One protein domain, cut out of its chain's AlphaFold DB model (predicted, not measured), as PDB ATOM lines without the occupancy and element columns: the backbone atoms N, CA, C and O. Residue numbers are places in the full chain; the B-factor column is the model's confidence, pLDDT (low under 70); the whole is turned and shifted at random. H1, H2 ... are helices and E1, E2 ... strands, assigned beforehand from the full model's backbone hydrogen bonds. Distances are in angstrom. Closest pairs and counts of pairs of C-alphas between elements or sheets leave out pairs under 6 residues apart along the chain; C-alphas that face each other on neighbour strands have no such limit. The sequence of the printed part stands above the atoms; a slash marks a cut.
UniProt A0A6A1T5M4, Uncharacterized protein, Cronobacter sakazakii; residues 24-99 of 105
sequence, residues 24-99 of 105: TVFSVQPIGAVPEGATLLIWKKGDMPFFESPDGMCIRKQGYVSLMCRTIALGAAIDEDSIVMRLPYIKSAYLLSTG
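Overview. This is residues 24 to 99 of the 105 residues of an uncharacterized protein of Cronobacter sakazakii (UniProt A0A6A1T5M4). A small antiparallel sheet of three strands makes one end of a rounded body, and two helices, H1 and H2, meet crosswise at the other end. A third helix, H3, crosses over the edge strand E1, and its last part reaches H1. The printed part has 76 residues, with three named helices and three named strands in the order E1 E2 H1 H2 E3 H3; the sheet's order is E1 E2 E3. The class is mixed, helices and strands, and the whole is compact, with a radius of gyration of the C-alphas of 11.0 A and spans of 29 by 27 by 21 A.

Along the chain. Find C-alpha 24 at (189.081, 134.503, 175.617); from there E1 runs to residue 28, 12.4 A. E2, residues 38 to 43, covers 15.9 A. Next come H1, residues 54 to 62, 11.8 A, and H2, residues 67 to 77, 15.4 A, which begins at C-alpha 67 at (178.806, 154.129, 175.602). E3, residues 83 to 87, covers 10.9 A. H3, residues 91 to 98, covers 10.8 A and ends at C-alpha 98 at (191.330, 147.039, 169.711).

Arrangement. Look first at the hairpin E1 and E2, antiparallel at 153 degrees, with N 26 and O 40 2.7 A apart, within hydrogen-bond range. E2 and E3 are antiparallel at 158 degrees, with N 87 and O 39 at 2.8 A. Residues 51 to 52 pair, parallel, with residues 25 to 26 of E1. H3 is on the sheet over E1, its height over the sheet 7.7 A, and runs across the strands, at 76 degrees to E1 on the local plane, which is only just fixed, by 6 C-alphas; their closest C-alphas, Ser 27 and Tyr 94, are 5.2 A apart. H3 touches H1 at a shallow tilt of 9 degrees, the same way, closest at C-alphas 56 and 98, 4.7 A. H1 touches H2, about perpendicular at 78 degrees, closest at the C-alphas of Pro 54 and Arg 70, 5.0 A. H1 and H2 only graze the sheet, and H2 and H3 are apart. In H1, H2 and H3 every O i to N i+4 pair is within hydrogen-bond range.

Size, cuts and confidence. The two C-alphas farthest apart, those of Gly 63 and Met 85, are 29.2 A from each other. The printed part has no cut and no long link. Mean pLDDT of the printed part is 90.6; look at residues 32 to 33 for the values under 70.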
ATOM      1  N   THR A  24     188.901 133.093 175.955       95.25
ATOM      2  CA  THR A  24     189.081 134.503 175.617       95.25
ATOM      3  C   THR A  24     189.493 135.293 176.858       95.25
ATOM      4  O   THR A  24     188.881 135.191 177.919       95.25
ATOM      5  N   VAL A  25     190.530 136.111 176.715       95.81
ATOM      6  CA  VAL A  25     190.926 137.158 177.655       95.81
ATOM      7  C   VAL A  25     190.112 138.406 177.327       95.81
ATOM      8  O   VAL A  25     190.402 139.118 176.367       95.81
ATOM      9  N   PHE A  26     189.076 138.655 178.119       95.75
ATOM     10  CA  PHE A  26     188.128 139.745 177.951       95.75
ATOM     11  C   PHE A  26     188.472 140.917 178.879       95.75
ATOM     12  O   PHE A  26     188.243 140.862 180.087       95.75
ATOM     13  N   SER A  27     189.053 141.986 178.337       95.50
ATOM     14  CA  SER A  27     189.492 143.152 179.103       95.50
ATOM     15  C   SER A  27     188.478 144.290 179.034       95.50
ATOM     16  O   SER A  27     188.264 144.890 177.986       95.50
ATOM     17  N   VAL A  28     187.899 144.644 180.173       92.94
ATOM     18  CA  VAL A  28     186.993 145.780 180.349       92.94
ATOM     19  C   VAL A  28     187.809 146.977 180.823       92.94
ATOM     20  O   VAL A  28     188.365 146.961 181.923       92.94
ATOM     21  N   GLN A  29     187.925 148.003 179.979       90.50
ATOM     22  CA  GLN A  29     188.566 149.262 180.360       90.50
ATOM     23  C   GLN A  29     187.767 149.935 181.489       90.50
ATOM     24  O   GLN A  29     186.545 149.773 181.531       90.50
ATOM     25  N   PRO A  30     188.426 150.692 182.383       86.38
ATOM     26  CA  PRO A  30     187.739 151.592 183.295       86.38
ATOM     27  C   PRO A  30     186.709 152.453 182.562       86.38
ATOM     28  O   PRO A  30     187.078 153.267 181.722       86.38
ATOM     29  N   ILE A  31     185.440 152.256 182.893       76.00
ATOM     30  CA  ILE A  31     184.302 153.046 182.414       76.00
ATOM     31  C   ILE A  31     183.589 153.592 183.645       76.00
ATOM     32  O   ILE A  31     183.701 152.998 184.712       76.00
ATOM     33  N   GLY A  32     182.834 154.686 183.534       68.25
ATOM     34  CA  GLY A  32     182.213 155.334 184.705       68.25
ATOM     35  C   GLY A  32     181.431 154.404 185.658       68.25
ATOM     36  O   GLY A  32     181.320 154.710 186.838       68.25
ATOM     37  N   ALA A  33     180.935 153.254 185.176       66.81
ATOM     38  CA  ALA A  33     180.264 152.224 185.980       66.81
ATOM     39  C   ALA A  33     181.195 151.152 186.600       66.81
ATOM     40  O   ALA A  33     180.802 150.489 187.555       66.81
ATOM     41  N   VAL A  34     182.405 150.959 186.063       70.94
ATOM     42  CA  VAL A  34     183.437 150.019 186.545       70.94
ATOM     43  C   VAL A  34     184.771 150.780 186.625       70.94
ATOM     44  O   VAL A  34     185.576 150.702 185.692       70.94
ATOM     45  N   PRO A  35     184.994 151.573 187.687       70.62
ATOM     46  CA  PRO A  35     186.082 152.551 187.743       70.62
ATOM     47  C   PRO A  35     187.487 151.931 187.775       70.62
ATOM     48  O   PRO A  35     188.440 152.556 187.308       70.62
ATOM     49  N   GLU A  36     187.641 150.698 188.253       84.56
ATOM     50  CA  GLU A  36     188.925 149.985 188.261       84.56
ATOM     51  C   GLU A  36     189.213 149.262 186.934       84.56
ATOM     52  O   GLU A  36     190.360 148.905 186.648       84.56
ATOM     53  N   GLY A  37     188.183 149.051 186.106       90.00
ATOM     54  CA  GLY A  37     188.229 148.088 185.008       90.00
ATOM     55  C   GLY A  37     188.454 146.653 185.504       90.00
ATOM     56  O   GLY A  37     188.574 146.380 186.698       90.00
ATOM     57  N   ALA A  38     188.513 145.700 184.580       93.12
ATOM     58  CA  ALA A  38     188.818 144.308 184.905       93.12
ATOM     59  C   ALA A  38     189.340 143.563 183.681       93.12
ATOM     60  O   ALA A  38     189.054 143.935 182.545       93.12
ATOM     61  N   THR A  39     190.055 142.466 183.898       95.19
ATOM     62  CA  THR A  39     190.322 141.485 182.847       95.19
ATOM     63  C   THR A  39     189.766 140.139 183.285       95.19
ATOM     64  O   THR A  39     190.052 139.652 184.374       95.19
ATOM     65  N   LEU A  40     188.929 139.543 182.448       94.88
ATOM     66  CA  LEU A  40     188.279 138.268 182.703       94.88
ATOM     67  C   LEU A  40     188.881 137.227 181.772       94.88
ATOM     68  O   LEU A  40     189.048 137.482 180.583       94.88
ATOM     69  N   LEU A  41     189.183 136.049 182.296       94.50
ATOM     70  CA  LEU A  41     189.373 134.883 181.446       94.50
ATOM     71  C   LEU A  41     188.028 134.171 181.372       94.50
ATOM     72  O   LEU A  41     187.513 133.728 182.401       94.50
ATOM     73  N   ILE A  42     187.461 134.095 180.174       94.19
ATOM     74  CA  ILE A  42     186.140 133.519 179.938       94.19
ATOM     75  C   ILE A  42     186.216 132.377 178.928       94.19
ATOM     76  O   ILE A  42     187.112 132.337 178.078       94.19
ATOM     77  N   TRP A  43     185.250 131.465 178.991       92.12
ATOM     78  CA  TRP A  43     184.980 130.563 177.878       92.12
ATOM     79  C   TRP A  43     184.536 131.377 176.663       92.12
ATOM     80  O   TRP A  43     183.671 132.249 176.760       92.12
ATOM     81  N   LYS A  44     185.162 131.112 175.516       90.62
ATOM     82  CA  LYS A  44     184.909 131.834 174.274       90.62
ATOM     83  C   LYS A  44     183.440 131.684 173.884       90.62
ATOM     84  O   LYS A  44     182.932 130.569 173.753       90.62
ATOM     85  N   LYS A  45     182.780 132.815 173.636       87.38
ATOM     86  CA  LYS A  45     181.392 132.875 173.174       87.38
ATOM     87  C   LYS A  45     181.354 133.321 171.717       87.38
ATOM     88  O   LYS A  45     181.856 134.388 171.374       87.38
ATOM     89  N   GLY A  46     180.743 132.508 170.857       86.62
ATOM     90  CA  GLY A  46     180.627 132.808 169.429       86.62
ATOM     91  C   GLY A  46     181.988 132.942 168.738       86.62
ATOM     92  O   GLY A  46     182.836 132.060 168.839       86.62
ATOM     93  N   ASP A  47     182.180 134.049 168.028       87.56
ATOM     94  CA  ASP A  47     183.341 134.345 167.185       87.56
ATOM     95  C   ASP A  47     184.390 135.235 167.873       87.56
ATOM     96  O   ASP A  47     185.221 135.853 167.203       87.56
ATOM     97  N   MET A  48     184.368 135.327 169.208       91.81
ATOM     98  CA  MET A  48     185.331 136.160 169.924       91.81
ATOM     99  C   MET A  48     186.779 135.722 169.629       91.81
ATOM    100  O   MET A  48     187.091 134.528 169.637       91.81
ATOM    101  N   PRO A  49     187.702 136.666 169.385       93.19
ATOM    102  CA  PRO A  49     189.130 136.392 169.353       93.19
ATOM    103  C   PRO A  49     189.654 136.009 170.745       93.19
ATOM    104  O   PRO A  49     188.948 136.062 171.752       93.19
ATOM    105  N   PHE A  50     190.925 135.609 170.806       94.50
ATOM    106  CA  PHE A  50     191.567 135.266 172.076       94.50
ATOM    107  C   PHE A  50     191.738 136.485 172.995       94.50
ATOM    108  O   PHE A  50     191.591 136.347 174.200       94.50
ATOM    109  N   PHE A  51     192.001 137.677 172.449       95.62
ATOM    110  CA  PHE A  51     191.993 138.936 173.202       95.62
ATOM    111  C   PHE A  51     190.803 139.769 172.771       95.62
ATOM    112  O   PHE A  51     190.702 140.134 171.602       95.62
ATOM    113  N   GLU A  52     189.928 140.087 173.713       95.75
ATOM    114  CA  GLU A  52     188.681 140.779 173.438       95.75
ATOM    115  C   GLU A  52     188.408 141.891 174.452       95.75
ATOM    116  O   GLU A  52     188.910 141.871 175.573       95.75
ATOM    117  N   SER A  53     187.603 142.872 174.060       95.31
ATOM    118  CA  SER A  53     187.027 143.868 174.963       95.31
ATOM    119  C   SER A  53     185.658 144.327 174.453       95.31
ATOM    120  O   SER A  53     185.324 144.077 173.289       95.31
ATOM    121  N   PRO A  54     184.869 145.054 175.266       94.38
ATOM    122  CA  PRO A  54     183.664 145.717 174.772       94.38
ATOM    123  C   PRO A  54     183.950 146.614 173.555       94.38
ATOM    124  O   PRO A  54     183.208 146.588 172.578       94.38
ATOM    125  N   ASP A  55     185.074 147.336 173.570       94.88
ATOM    126  CA  ASP A  55     185.488 148.221 172.475       94.88
ATOM    127  C   ASP A  55     185.889 147.437 171.227       94.88
ATOM    128  O   ASP A  55     185.489 147.800 170.122       94.88
ATOM    129  N   GLY A  56     186.626 146.335 171.394       95.56
ATOM    130  CA  GLY A  56     186.983 145.422 170.307       95.56
ATOM    131  C   GLY A  56     185.739 144.882 169.599       95.56
ATOM    132  O   GLY A  56     185.642 144.950 168.370       95.56
ATOM    133  N   MET A  57     184.733 144.453 170.367       95.00
ATOM    134  CA  MET A  57     183.441 144.030 169.822       95.00
ATOM    135  C   MET A  57     182.729 145.159 169.072       95.00
ATOM    136  O   MET A  57     182.209 144.930 167.978       95.00
ATOM    137  N   CYS A  58     182.723 146.375 169.621       94.50
ATOM    138  CA  CYS A  58     182.122 147.539 168.972       94.50
ATOM    139  C   CYS A  58     182.805 147.870 167.641       94.50
ATOM    140  O   CYS A  58     182.135 148.004 166.616       94.50
ATOM    141  N   ILE A  59     184.136 147.914 167.606       95.19
ATOM    142  CA  ILE A  59     184.891 148.172 166.373       95.19
ATOM    143  C   ILE A  59     184.564 147.119 165.315       95.19
ATOM    144  O   ILE A  59     184.307 147.478 164.168       95.19
ATOM    145  N   ARG A  60     184.526 145.832 165.682       92.81
ATOM    146  CA  ARG A  60     184.244 144.764 164.714       92.81
ATOM    147  C   ARG A  60     182.805 144.769 164.207       92.81
ATOM    148  O   ARG A  60     182.591 144.483 163.035       92.81
ATOM    149  N   LYS A  61     181.824 145.071 165.065       91.94
ATOM    150  CA  LYS A  61     180.398 144.994 164.701       91.94
ATOM    151  C   LYS A  61     179.856 146.259 164.040       91.94
ATOM    152  O   LYS A  61     179.026 146.152 163.146       91.94
ATOM    153  N   GLN A  62     180.286 147.437 164.488       93.00
ATOM    154  CA  GLN A  62     179.721 148.725 164.060       93.00
ATOM    155  C   GLN A  62     180.768 149.735 163.561       93.00
ATOM    156  O   GLN A  62     180.394 150.762 163.005       93.00
ATOM    157  N   GLY A  63     182.070 149.470 163.727       93.31
ATOM    158  CA  GLY A  63     183.154 150.322 163.211       93.31
ATOM    159  C   GLY A  63     183.537 151.520 164.090       93.31
ATOM    160  O   GLY A  63     184.533 152.183 163.811       93.31
ATOM    161  N   TYR A  64     182.798 151.787 165.167       91.94
ATOM    162  CA  TYR A  64     183.061 152.867 166.123       91.94
ATOM    163  C   TYR A  64     182.748 152.420 167.554       91.94
ATOM    164  O   TYR A  64     182.081 151.408 167.763       91.94
ATOM    165  N   VAL A  65     183.203 153.181 168.548       93.31
ATOM    166  CA  VAL A  65     182.943 152.914 169.971       93.31
ATOM    167  C   VAL A  65     181.980 153.968 170.515       93.31
ATOM    168  O   VAL A  65     182.130 155.155 170.239       93.31
ATOM    169  N   SER A  66     180.974 153.529 171.269       91.44
ATOM    170  CA  SER A  66     180.033 154.398 171.982       91.44
ATOM    171  C   SER A  66     179.673 153.779 173.329       91.44
ATOM    172  O   SER A  66     179.761 152.560 173.497       91.44
ATOM    173  N   LEU A  67     179.218 154.604 174.278       88.56
ATOM    174  CA  LEU A  67     178.806 154.129 175.602       88.56
ATOM    175  C   LEU A  67     177.710 153.057 175.504       88.56
ATOM    176  O   LEU A  67     177.796 152.018 176.148       88.56
ATOM    177  N   MET A  68     176.720 153.271 174.632       89.81
ATOM    178  CA  MET A  68     175.643 152.305 174.406       89.81
ATOM    179  C   MET A  68     176.180 150.971 173.879       89.81
ATOM    180  O   MET A  68     175.777 149.913 174.361       89.81
ATOM    181  N   CYS A  69     177.117 151.005 172.925       92.38
ATOM    182  CA  CYS A  69     177.699 149.779 172.395       92.38
ATOM    183  C   CYS A  69     178.510 149.021 173.449       92.38
ATOM    184  O   CYS A  69     178.369 147.805 173.543       92.38
ATOM    185  N   ARG A  70     179.291 149.718 174.289       91.88
ATOM    186  CA  ARG A  70     180.033 149.096 175.400       91.88
ATOM    187  C   ARG A  70     179.105 148.335 176.338       91.88
ATOM    188  O   ARG A  70     179.380 147.183 176.660       91.88
ATOM    189  N   THR A  71     177.990 148.950 176.727       89.25
ATOM    190  CA  THR A  71     176.990 148.325 177.602       89.25
ATOM    191  C   THR A  71     176.379 147.079 176.962       89.25
ATOM    192  O   THR A  71     176.288 146.036 177.608       89.25
ATOM    193  N   ILE A  72     176.012 147.154 175.678       91.38
ATOM    194  CA  ILE A  72     175.466 146.005 174.939       91.38
ATOM    195  C   ILE A  72     176.516 144.894 174.803       91.38
ATOM    196  O   ILE A  72     176.203 143.724 175.007       91.38
ATOM    197  N   ALA A  73     177.763 145.241 174.482       92.06
ATOM    198  CA  ALA A  73     178.853 144.284 174.333       92.06
ATOM    199  C   ALA A  73     179.176 143.578 175.656       92.06
ATOM    200  O   ALA A  73     179.336 142.360 175.661       92.06
ATOM    201  N   LEU A  74     179.194 144.310 176.775       89.50
ATOM    202  CA  LEU A  74     179.347 143.740 178.116       89.50
ATOM    203  C   LEU A  74     178.242 142.727 178.425       89.50
ATOM    204  O   LEU A  74     178.550 141.591 178.778       89.50
ATOM    205  N   GLY A  75     176.977 143.113 178.235       88.69
ATOM    206  CA  GLY A  75     175.839 142.221 178.479       88.69
ATOM    207  C   GLY A  75     175.796 141.015 177.537       88.69
ATOM    208  O   GLY A  75     175.328 139.951 177.918       88.69
ATOM    209  N   ALA A  76     176.307 141.147 176.311       88.31
ATOM    210  CA  ALA A  76     176.381 140.035 175.368       88.31
ATOM    211  C   ALA A  76     177.529 139.061 175.682       88.31
ATOM    212  O   ALA A  76     177.416 137.870 175.374       88.31
ATOM    213  N   ALA A  77     178.636 139.563 176.235       86.44
ATOM    214  CA  ALA A  77     179.861 138.795 176.419       86.44
ATOM    215  C   ALA A  77     179.966 138.085 177.770       86.44
ATOM    216  O   ALA A  77     180.580 137.020 177.841       86.44
ATOM    217  N   ILE A  78     179.394 138.667 178.825       82.81
ATOM    218  CA  ILE A  78     179.574 138.189 180.195       82.81
ATOM    219  C   ILE A  78     178.316 137.444 180.644       82.81
ATOM    220  O   ILE A  78     177.298 138.063 180.932       82.81
ATOM    221  N   ASP A  79     178.437 136.123 180.761       84.19
ATOM    222  CA  ASP A  79     177.513 135.270 181.511       84.19
ATOM    223  C   ASP A  79     178.276 134.800 182.763       84.19
ATOM    224  O   ASP A  79     179.460 134.478 182.656       84.19
ATOM    225  N   GLU A  80     177.671 134.771 183.955       76.56
ATOM    226  CA  GLU A  80     178.422 134.426 185.184       76.56
ATOM    227  C   GLU A  80     179.086 133.040 185.107       76.56
ATOM    228  O   GLU A  80     180.230 132.884 185.537       76.56
ATOM    229  N   ASP A  81     178.427 132.082 184.453       81.88
ATOM    230  CA  ASP A  81     178.924 130.717 184.251       81.88
ATOM    231  C   ASP A  81     180.090 130.625 183.249       81.88
ATOM    232  O   ASP A  81     180.772 129.598 183.175       81.88
ATOM    233  N   SER A  82     180.346 131.676 182.457       87.38
ATOM    234  CA  SER A  82     181.446 131.683 181.485       87.38
ATOM    235  C   SER A  82     182.773 132.147 182.085       87.38
ATOM    236  O   SER A  82     183.820 131.945 181.463       87.38
ATOM    237  N   ILE A  83     182.761 132.739 183.285       92.12
ATOM    238  CA  ILE A  83     183.947 133.320 183.919       92.12
ATOM    239  C   ILE A  83     184.781 132.230 184.593       92.12
ATOM    240  O   ILE A  83     184.380 131.633 185.586       92.12
ATOM    241  N   VAL A  84     186.002 132.038 184.097       92.62
ATOM    242  CA  VAL A  84     186.984 131.118 184.684       92.62
ATOM    243  C   VAL A  84     187.769 131.805 185.798       92.62
ATOM    244  O   VAL A  84     187.990 131.225 186.858       92.62
ATOM    245  N   MET A  85     188.199 133.049 185.575       93.12
ATOM    246  CA  MET A  85     188.882 133.847 186.596       93.12
ATOM    247  C   MET A  85     188.766 135.350 186.338       93.12
ATOM    248  O   MET A  85     188.574 135.796 185.204       93.12
ATOM    249  N   ARG A  86     188.940 136.131 187.410       93.38
ATOM    250  CA  ARG A  86     188.969 137.598 187.388       93.38
ATOM    251  C   ARG A  86     190.366 138.098 187.741       93.38
ATOM    252  O   ARG A  86     190.965 137.635 188.708       93.38
ATOM    253  N   LEU A  87     190.863 139.046 186.961       94.75
ATOM    254  CA  LEU A  87     192.162 139.690 187.110       94.75
ATOM    255  C   LEU A  87     191.978 141.217 187.136       94.75
ATOM    256  O   LEU A  87     190.995 141.727 186.580       94.75
ATOM    257  N   PRO A  88     192.922 141.964 187.736       94.31
ATOM    258  CA  PRO A  88     192.987 143.414 187.574       94.31
ATOM    259  C   PRO A  88     193.060 143.803 186.095       94.31
ATOM    260  O   PRO A  88     193.491 143.004 185.267       94.31
ATOM    261  N   TYR A  89     192.668 145.032 185.762       94.75
ATOM    262  CA  TYR A  89     192.728 145.526 184.388       94.75
ATOM    263  C   TYR A  89     194.144 145.430 183.793       94.75
ATOM    264  O   TYR A  89     195.105 145.995 184.320       94.75
ATOM    265  N   ILE A  90     194.259 144.751 182.648       95.00
ATOM    266  CA  ILE A  90     195.502 144.594 181.891       95.00
ATOM    267  C   ILE A  90     195.408 145.408 180.594       95.00
ATOM    268  O   ILE A  90     194.795 144.988 179.611       95.00
ATOM    269  N   LYS A  91     196.087 146.561 180.556       94.25
ATOM    270  CA  LYS A  91     196.081 147.465 179.389       94.25
ATOM    271  C   LYS A  91     196.544 146.789 178.093       94.25
ATOM    272  O   LYS A  91     195.987 147.058 177.033       94.25
ATOM    273  N   SER A  92     197.538 145.904 178.153       95.38
ATOM    274  CA  SER A  92     198.031 145.197 176.963       95.38
ATOM    275  C   SER A  92     196.982 144.261 176.357       95.38
ATOM    276  O   SER A  92     196.826 144.250 175.140       95.38
ATOM    277  N   ALA A  93     196.211 143.539 177.178       95.62
ATOM    278  CA  ALA A  93     195.113 142.698 176.700       95.62
ATOM    279  C   ALA A  93     194.029 143.535 176.003       95.62
ATOM    280  O   ALA A  93     193.550 143.169 174.930       95.62
ATOM    281  N   TYR A  94     193.703 144.701 176.569       95.81
ATOM    282  CA  TYR A  94     192.798 145.659 175.938       95.81
ATOM    283  C   TYR A  94     193.327 146.161 174.583       95.81
ATOM    284  O   TYR A  94     192.618 146.061 173.586       95.81
ATOM    285  N   LEU A  95     194.577 146.626 174.505       96.06
ATOM    286  CA  LEU A  95     195.162 147.115 173.248       96.06
ATOM    287  C   LEU A  95     195.203 146.033 172.164       96.06
ATOM    288  O   LEU A  95     194.933 146.318 170.999       96.06
ATOM    289  N   LEU A  96     195.477 144.780 172.533       96.50
ATOM    290  CA  LEU A  96     195.429 143.664 171.587       96.50
ATOM    291  C   LEU A  96     194.022 143.459 171.009       96.50
ATOM    292  O   LEU A  96     193.895 143.168 169.822       96.50
ATOM    293  N   SER A  97     192.972 143.672 171.806       95.44
ATOM    294  CA  SER A  97     191.584 143.541 171.340       95.44
ATOM    295  C   SER A  97     191.131 144.659 170.390       95.44
ATOM    296  O   SER A  97     190.260 144.443 169.548       95.44
ATOM    297  N   THR A  98     191.718 145.854 170.496       95.62
ATOM    298  CA  THR A  98     191.330 147.039 169.711       95.62
ATOM    299  C   THR A  98     192.261 147.321 168.530       95.62
ATOM    300  O   THR A  98     192.097 148.328 167.835       95.62
ATOM    301  N   GLY A  99     193.257 146.463 168.292       94.25
ATOM    302  CA  GLY A  99     194.276 146.696 167.267       94.25
ATOM    303  C   GLY A  99     195.196 147.872 167.607       94.25
ATOM    304  O   GLY A  99     195.514 148.677 166.736       94.25
TER     305      GLY A  99